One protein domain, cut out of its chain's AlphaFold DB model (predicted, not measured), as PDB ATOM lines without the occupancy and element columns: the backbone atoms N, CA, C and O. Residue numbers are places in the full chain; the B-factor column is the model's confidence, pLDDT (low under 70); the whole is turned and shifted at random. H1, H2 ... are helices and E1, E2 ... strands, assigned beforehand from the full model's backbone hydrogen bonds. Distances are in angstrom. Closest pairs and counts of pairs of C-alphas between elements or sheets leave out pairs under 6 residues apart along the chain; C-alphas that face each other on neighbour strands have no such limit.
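This is residues 9 to 63 of the 64 residues of the protein "CRAL-TRIO domain-containing protein" of Oesophagostomum dentatum (UniProt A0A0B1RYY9). Two parallel strands, E1 and E2, make a narrow ribbon, and two helices, H1 and H2, form a loose cover over one face of it, leaving the other face bare. The chain goes forward along E1, back along H1, forward along E2 and back along H2, and seen end-on the ribbon and the two helices make a triangle. The printed part has 55 residues with two named helices and two named strands, in the order E1, H1, E2, H2; the class is mixed, helices and strands, and the sheet order is E1, E2, parallel. The whole is compact, with a radius of gyration of the C-alphas of 11.5 A, and elongated, with spans of 32 by 20 by 18 A.

E1 is residues 9 to 13, beginning at C-alpha 9 at (-16.851, 7.089, -16.813), and is 12.8 A from first to last C-alpha. H1, the longest helix, is residues 24 to 37 and measures 19.4 A, with C-alpha 24 at (-14.426, 17.615, 1.706). E2, the longest strand, is residues 42 to 48 and measures 16.9 A. H2 is residues 54 to 61, 10.2 A long, and ends with C-alpha 61 at (-24.811, 11.581, -0.280).

E1 and E2 are parallel neighbours, with 21 degrees between their directions. The C-alphas of Ile 10 and Met 45 face each other at 4.8 A. N 10 and O 44 are 2.9 A apart and N 46 and O 10 are 2.8 A apart, both within hydrogen-bond range. E1, H1 and E2 form a strand-helix-strand unit, two parallel neighbour strands with a helix between them along the chain, and its crossover is right-handed. The closest C-alphas of H1 and E2 are those of Leu 34 and Val 42, 6.7 A apart. H1 and H2 are near each other, with 6 pairs of C-alphas within 10 A. E1 and H2 are apart. In H1 every O i to N i+4 pair is within hydrogen-bond range; in H2 it is 2 of 4.

The two C-alphas farthest apart are those of Lys 20 and Ser 40, at 33.4 A, and the first and last printed C-alphas, Thr 9 and Phe 63, are 21.4 A apart. The printed part has no cut. The links from H1 to E2, of 4 residues, and from E2 to H2, of 5 residues, are tight; the link from E1 to H1, of 10 residues, is short, and no link is long. The mean pLDDT of the printed part is 84.6; residue 56 and residues 58 to 63 are under 70, and the mean of H2 is 67.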
ATOM      1  N   THR A   9     -17.142   7.688 -18.115       92.12
ATOM      2  CA  THR A   9     -16.851   7.089 -16.813       92.12
ATOM      3  C   THR A   9     -15.762   7.898 -16.123       92.12
ATOM      4  O   THR A   9     -14.710   8.159 -16.706       92.12
ATOM      5  N   ILE A  10     -15.997   8.274 -14.868       92.56
ATOM      6  CA  ILE A  10     -15.024   8.991 -14.043       92.56
ATOM      7  C   ILE A  10     -14.384   8.013 -13.064       92.56
ATOM      8  O   ILE A  10     -15.074   7.415 -12.240       92.56
ATOM      9  N   LEU A  11     -13.059   7.892 -13.121       94.06
ATOM     10  CA  LEU A  11     -12.267   7.220 -12.097       94.06
ATOM     11  C   LEU A  11     -11.720   8.262 -11.117       94.06
ATOM     12  O   LEU A  11     -10.983   9.164 -11.512       94.06
ATOM     13  N   ILE A  12     -12.062   8.114  -9.841       91.94
ATOM     14  CA  ILE A  12     -11.496   8.897  -8.744       91.94
ATOM     15  C   ILE A  12     -10.522   7.994  -7.992       91.94
ATOM     16  O   ILE A  12     -10.936   7.135  -7.215       91.94
ATOM     17  N   ASP A  13      -9.230   8.189  -8.235       92.62
ATOM     18  CA  ASP A  13      -8.166   7.536  -7.475       92.62
ATOM     19  C   ASP A  13      -7.962   8.257  -6.135       92.62
ATOM     20  O   ASP A  13      -7.630   9.444  -6.093       92.62
ATOM     21  N   MET A  14      -8.201   7.541  -5.036       91.94
ATOM     22  CA  MET A  14      -8.069   8.049  -3.674       91.94
ATOM     23  C   MET A  14      -6.957   7.359  -2.876       91.94
ATOM     24  O   MET A  14      -6.913   7.526  -1.658       91.94
ATOM     25  N   SER A  15      -6.024   6.663  -3.531       92.62
ATOM     26  CA  SER A  15      -4.967   5.870  -2.875       92.62
ATOM     27  C   SER A  15      -4.127   6.672  -1.865       92.62
ATOM     28  O   SER A  15      -3.662   6.150  -0.853       92.62
ATOM     29  N   SER A  16      -3.956   7.982  -2.083       90.50
ATOM     30  CA  SER A  16      -3.247   8.888  -1.162       90.50
ATOM     31  C   SER A  16      -4.160   9.843  -0.383       90.50
ATOM     32  O   SER A  16      -3.671  10.785   0.249       90.50
ATOM     33  N   ALA A  17      -5.481   9.671  -0.450       90.25
ATOM     34  CA  ALA A  17      -6.434  10.581   0.171       90.25
ATOM     35  C   ALA A  17      -6.538  10.348   1.686       90.25
ATOM     36  O   ALA A  17      -6.623   9.229   2.189       90.25
ATOM     37  N   SER A  18      -6.569  11.441   2.440       87.06
ATOM     38  CA  SER A  18      -6.672  11.454   3.895       87.06
ATOM     39  C   SER A  18      -7.384  12.722   4.367       87.06
ATOM     40  O   SER A  18      -7.534  13.686   3.623       87.06
ATOM     41  N   MET A  19      -7.748  12.786   5.648       82.38
ATOM     42  CA  MET A  19      -8.332  14.002   6.229       82.38
ATOM     43  C   MET A  19      -7.405  15.219   6.136       82.38
ATOM     44  O   MET A  19      -7.875  16.348   6.198       82.38
ATOM     45  N   LYS A  20      -6.088  15.003   6.042       87.94
ATOM     46  CA  LYS A  20      -5.102  16.090   6.062       87.94
ATOM     47  C   LYS A  20      -4.933  16.765   4.705       87.94
ATOM     48  O   LYS A  20      -4.458  17.891   4.659       87.94
ATOM     49  N   ASN A  21      -5.263  16.068   3.621       89.56
ATOM     50  CA  ASN A  21      -5.005  16.520   2.254       89.56
ATOM     51  C   ASN A  21      -6.263  16.543   1.375       89.56
ATOM     52  O   ASN A  21      -6.156  16.797   0.180       89.56
ATOM     53  N   MET A  22      -7.440  16.300   1.955       87.81
ATOM     54  CA  MET A  22      -8.713  16.344   1.249       87.81
ATOM     55  C   MET A  22      -9.568  17.506   1.755       87.81
ATOM     56  O   MET A  22      -9.895  17.575   2.939       87.81
ATOM     57  N   ASP A  23      -9.998  18.374   0.839       90.44
ATOM     58  CA  ASP A  23     -11.083  19.317   1.102       90.44
ATOM     59  C   ASP A  23     -12.423  18.648   0.780       90.44
ATOM     60  O   ASP A  23     -12.793  18.418  -0.376       90.44
ATOM     61  N   PHE A  24     -13.164  18.324   1.834       85.69
ATOM     62  CA  PHE A  24     -14.426  17.615   1.706       85.69
ATOM     63  C   PHE A  24     -15.563  18.474   1.129       85.69
ATOM     64  O   PHE A  24     -16.496  17.928   0.536       85.69
ATOM     65  N   ASN A  25     -15.495  19.801   1.256       89.25
ATOM     66  CA  ASN A  25     -16.498  20.696   0.677       89.25
ATOM     67  C   ASN A  25     -16.334  20.774  -0.841       89.25
ATOM     68  O   ASN A  25     -17.323  20.670  -1.566       89.25
ATOM     69  N   ILE A  26     -15.090  20.870  -1.320       90.31
ATOM     70  CA  ILE A  26     -14.795  20.820  -2.758       90.31
ATOM     71  C   ILE A  26     -15.182  19.453  -3.327       90.31
ATOM     72  O   ILE A  26     -15.841  19.388  -4.362       90.31
ATOM     73  N   PHE A  27     -14.847  18.359  -2.635       88.50
ATOM     74  CA  PHE A  27     -15.227  17.015  -3.073       88.50
ATOM     75  C   PHE A  27     -16.745  16.864  -3.234       88.50
ATOM     76  O   PHE A  27     -17.219  16.453  -4.292       88.50
ATOM     77  N   LYS A  28     -17.525  17.286  -2.232       87.56
ATOM     78  CA  LYS A  28     -18.993  17.309  -2.316       87.56
ATOM     79  C   LYS A  28     -19.505  18.169  -3.463       87.56
ATOM     80  O   LYS A  28     -20.420  17.747  -4.167       87.56
ATOM     81  N   PHE A  29     -18.935  19.358  -3.647       92.12
ATOM     82  CA  PHE A  29     -19.314  20.251  -4.733       92.12
ATOM     83  C   PHE A  29     -19.101  19.590  -6.098       92.12
ATOM     84  O   PHE A  29     -19.998  19.640  -6.933       92.12
ATOM     85  N   MET A  30     -17.968  18.911  -6.306       91.88
ATOM     86  CA  MET A  30     -17.703  18.179  -7.547       91.88
ATOM     87  C   MET A  30     -18.731  17.070  -7.778       91.88
ATOM     88  O   MET A  30     -19.323  17.012  -8.852       91.88
ATOM     89  N   LEU A  31     -19.006  16.234  -6.770       89.81
ATOM     90  CA  LEU A  31     -20.021  15.178  -6.882       89.81
ATOM     91  C   LEU A  31     -21.402  15.751  -7.236       89.81
ATOM     92  O   LEU A  31     -22.086  15.234  -8.118       89.81
ATOM     93  N   HIS A  32     -21.789  16.851  -6.590       90.69
ATOM     94  CA  HIS A  32     -23.042  17.545  -6.867       90.69
ATOM     95  C   HIS A  32     -23.065  18.133  -8.286       90.69
ATOM     96  O   HIS A  32     -24.054  17.996  -9.003       90.69
ATOM     97  N   ALA A  33     -21.975  18.761  -8.724       92.00
ATOM     98  CA  ALA A  33     -21.870  19.328 -10.061       92.00
ATOM     99  C   ALA A  33     -22.061  18.251 -11.140       92.00
ATOM    100  O   ALA A  33     -22.865  18.421 -12.054       92.00
ATOM    101  N   LEU A  34     -21.381  17.112 -10.990       90.62
ATOM    102  CA  LEU A  34     -21.481  15.987 -11.918       90.62
ATOM    103  C   LEU A  34     -22.900  15.404 -11.943       90.62
ATOM    104  O   LEU A  34     -23.453  15.208 -13.022       90.62
ATOM    105  N   LYS A  35     -23.523  15.221 -10.770       87.44
ATOM    106  CA  LYS A  35     -24.884  14.682 -10.647       87.44
ATOM    107  C   LYS A  35     -25.955  15.586 -11.269       87.44
ATOM    108  O   LYS A  35     -26.853  15.074 -11.924       87.44
ATOM    109  N   TYR A  36     -25.904  16.901 -11.045       90.81
ATOM    110  CA  TYR A  36     -27.017  17.794 -11.411       90.81
ATOM    111  C   TYR A  36     -26.797  18.594 -12.695       90.81
ATOM    112  O   TYR A  36     -27.773  18.929 -13.361       90.81
ATOM    113  N   TYR A  37     -25.550  18.891 -13.068       91.50
ATOM    114  CA  TYR A  37     -25.254  19.685 -14.267       91.50
ATOM    115  C   TYR A  37     -24.809  18.829 -15.452       91.50
ATOM    116  O   TYR A  37     -25.007  19.238 -16.594       91.50
ATOM    117  N   TYR A  38     -24.264  17.634 -15.201       90.06
ATOM    118  CA  TYR A  38     -23.801  16.720 -16.249       90.06
ATOM    119  C   TYR A  38     -24.434  15.310 -16.198       90.06
ATOM    120  O   TYR A  38     -23.749  14.342 -16.543       90.06
ATOM    121  N   PRO A  39     -25.729  15.149 -15.838       87.06
ATOM    122  CA  PRO A  39     -26.339  13.829 -15.643       87.06
ATOM    123  C   PRO A  39     -26.422  12.988 -16.924       87.06
ATOM    124  O   PRO A  39     -26.500  11.769 -16.853       87.06
ATOM    125  N   SER A  40     -26.439  13.623 -18.099       85.19
ATOM    126  CA  SER A  40     -26.512  12.939 -19.397       85.19
ATOM    127  C   SER A  40     -25.147  12.539 -19.958       85.19
ATOM    128  O   SER A  40     -25.090  11.828 -20.956       85.19
ATOM    129  N   VAL A  41     -24.060  13.020 -19.349       87.00
ATOM    130  CA  VAL A  41     -22.687  12.781 -19.809       87.00
ATOM    131  C   VAL A  41     -21.981  11.810 -18.873       87.00
ATOM    132  O   VAL A  41     -21.331  10.881 -19.337       87.00
ATOM    133  N   VAL A  42     -22.111  12.002 -17.558       89.69
ATOM    134  CA  VAL A  42     -21.452  11.156 -16.558       89.69
ATOM    135  C   VAL A  42     -22.348   9.968 -16.244       89.69
ATOM    136  O   VAL A  42     -23.322  10.099 -15.508       89.69
ATOM    137  N   HIS A  43     -22.013   8.813 -16.812       87.75
ATOM    138  CA  HIS A  43     -22.804   7.595 -16.642       87.75
ATOM    139  C   HIS A  43     -22.372   6.806 -15.408       87.75
ATOM    140  O   HIS A  43     -23.208   6.367 -14.626       87.75
ATOM    141  N   ASP A  44     -21.058   6.687 -15.203       88.62
ATOM    142  CA  ASP A  44     -20.486   5.918 -14.104       88.62
ATOM    143  C   ASP A  44     -19.406   6.703 -13.366       88.62
ATOM    144  O   ASP A  44     -18.624   7.456 -13.954       88.62
ATOM    145  N   MET A  45     -19.328   6.469 -12.058       90.75
ATOM    146  CA  MET A  45     -18.255   6.960 -11.207       90.75
ATOM    147  C   MET A  45     -17.687   5.806 -10.389       90.75
ATOM    148  O   MET A  45     -18.390   5.184  -9.595       90.75
ATOM    149  N   VAL A  46     -16.399   5.543 -10.574       91.88
ATOM    150  CA  VAL A  46     -15.654   4.507  -9.861       91.88
ATOM    151  C   VAL A  46     -14.685   5.189  -8.911       91.88
ATOM    152  O   VAL A  46     -13.887   6.024  -9.324       91.88
ATOM    153  N   VAL A  47     -14.747   4.830  -7.632       90.56
ATOM    154  CA  VAL A  47     -13.821   5.338  -6.616       90.56
ATOM    155  C   VAL A  47     -12.867   4.220  -6.234       90.56
ATOM    156  O   VAL A  47     -13.290   3.194  -5.702       90.56
ATOM    157  N   PHE A  48     -11.583   4.419  -6.508       92.88
ATOM    158  CA  PHE A  48     -10.526   3.473  -6.177       92.88
ATOM    159  C   PHE A  48      -9.870   3.854  -4.847       92.88
ATOM    160  O   PHE A  48      -9.641   5.034  -4.590       92.88
ATOM    161  N   GLU A  49      -9.626   2.858  -3.989       92.31
ATOM    162  CA  GLU A  49      -9.035   3.026  -2.649       92.31
ATOM    163  C   GLU A  49      -9.696   4.127  -1.796       92.31
ATOM    164  O   GLU A  49      -9.037   4.953  -1.168       92.31
ATOM    165  N   SER A  50     -11.037   4.142  -1.750       88.12
ATOM    166  CA  SER A  50     -11.773   5.125  -0.947       88.12
ATOM    167  C   SER A  50     -11.361   5.059   0.533       88.12
ATOM    168  O   SER A  50     -11.460   3.991   1.150       88.12
ATOM    169  N   PRO A  51     -10.952   6.182   1.152       87.25
ATOM    170  CA  PRO A  51     -10.547   6.179   2.545       87.25
ATOM    171  C   PRO A  51     -11.734   5.838   3.464       87.25
ATOM    172  O   PRO A  51     -12.837   6.362   3.265       87.25
ATOM    173  N   PRO A  52     -11.528   5.053   4.541       83.06
ATOM    174  CA  PRO A  52     -12.609   4.579   5.412       83.06
ATOM    175  C   PRO A  52     -13.518   5.678   5.978       83.06
ATOM    176  O   PRO A  52     -14.707   5.445   6.200       83.06
ATOM    177  N   MET A  53     -12.997   6.894   6.168       80.81
ATOM    178  CA  MET A  53     -13.763   8.054   6.645       80.81
ATOM    179  C   MET A  53     -14.951   8.420   5.743       80.81
ATOM    180  O   MET A  53     -15.960   8.939   6.221       80.81
ATOM    181  N   LEU A  54     -14.859   8.143   4.439       79.88
ATOM    182  CA  LEU A  54     -15.918   8.461   3.491       79.88
ATOM    183  C   LEU A  54     -17.073   7.457   3.547       79.88
ATOM    184  O   LEU A  54     -18.167   7.786   3.107       79.88
ATOM    185  N   SER A  55     -16.900   6.286   4.169       77.56
ATOM    186  CA  SER A  55     -17.944   5.248   4.286       77.56
ATOM    187  C   SER A  55     -19.252   5.724   4.941       77.56
ATOM    188  O   SER A  55     -20.341   5.264   4.588       77.56
ATOM    189  N   ALA A  56     -19.178   6.655   5.897       69.06
ATOM    190  CA  ALA A  56     -20.356   7.276   6.506       69.06
ATOM    191  C   ALA A  56     -20.968   8.355   5.599       69.06
ATOM    192  O   ALA A  56     -22.185   8.509   5.537       69.06
ATOM    193  N   SER A  57     -20.116   9.069   4.866       70.31
ATOM    194  CA  SER A  57     -20.509  10.168   3.987       70.31
ATOM    195  C   SER A  57     -21.168   9.690   2.695       70.31
ATOM    196  O   SER A  57     -22.154  10.285   2.272       70.31
ATOM    197  N   TRP A  58     -20.694   8.579   2.118       69.12
ATOM    198  CA  TRP A  58     -21.320   7.924   0.966       69.12
ATOM    199  C   TRP A  58     -22.784   7.605   1.247       69.12
ATOM    200  O   TRP A  58     -23.652   7.927   0.443       69.12
ATOM    201  N   ARG A  59     -23.078   7.053   2.432       60.25
ATOM    202  CA  ARG A  59     -24.453   6.733   2.828       60.25
ATOM    203  C   ARG A  59     -25.360   7.955   2.805       60.25
ATOM    204  O   ARG A  59     -26.474   7.829   2.338       60.25
ATOM    205  N   VAL A  60     -24.898   9.123   3.244       57.12
ATOM    206  CA  VAL A  60     -25.721  10.345   3.266       57.12
ATOM    207  C   VAL A  60     -25.867  10.965   1.870       57.12
ATOM    208  O   VAL A  60     -26.949  11.420   1.520       57.12
ATOM    209  N   SER A  61     -24.811  10.953   1.051       55.16
ATOM    210  CA  SER A  61     -24.811  11.581  -0.280       55.16
ATOM    211  C   SER A  61     -25.619  10.835  -1.352       55.16
ATOM    212  O   SER A  61     -25.941  11.446  -2.365       55.16
ATOM    213  N   PHE A  62     -25.980   9.563  -1.150       50.94
ATOM    214  CA  PHE A  62     -26.881   8.837  -2.061       50.94
ATOM    215  C   PHE A  62     -28.380   9.032  -1.751       50.94
ATOM    216  O   PHE A  62     -29.208   8.656  -2.578       50.94
ATOM    217  N   PHE A  63     -28.744   9.629  -0.606       36.53
ATOM    218  CA  PHE A  63     -30.148   9.872  -0.214       36.53
ATOM    219  C   PHE A  63     -30.671  11.290  -0.522       36.53
ATOM    220  O   PHE A  63     -31.830  11.573  -0.223       36.53
TER     221      PHE A  63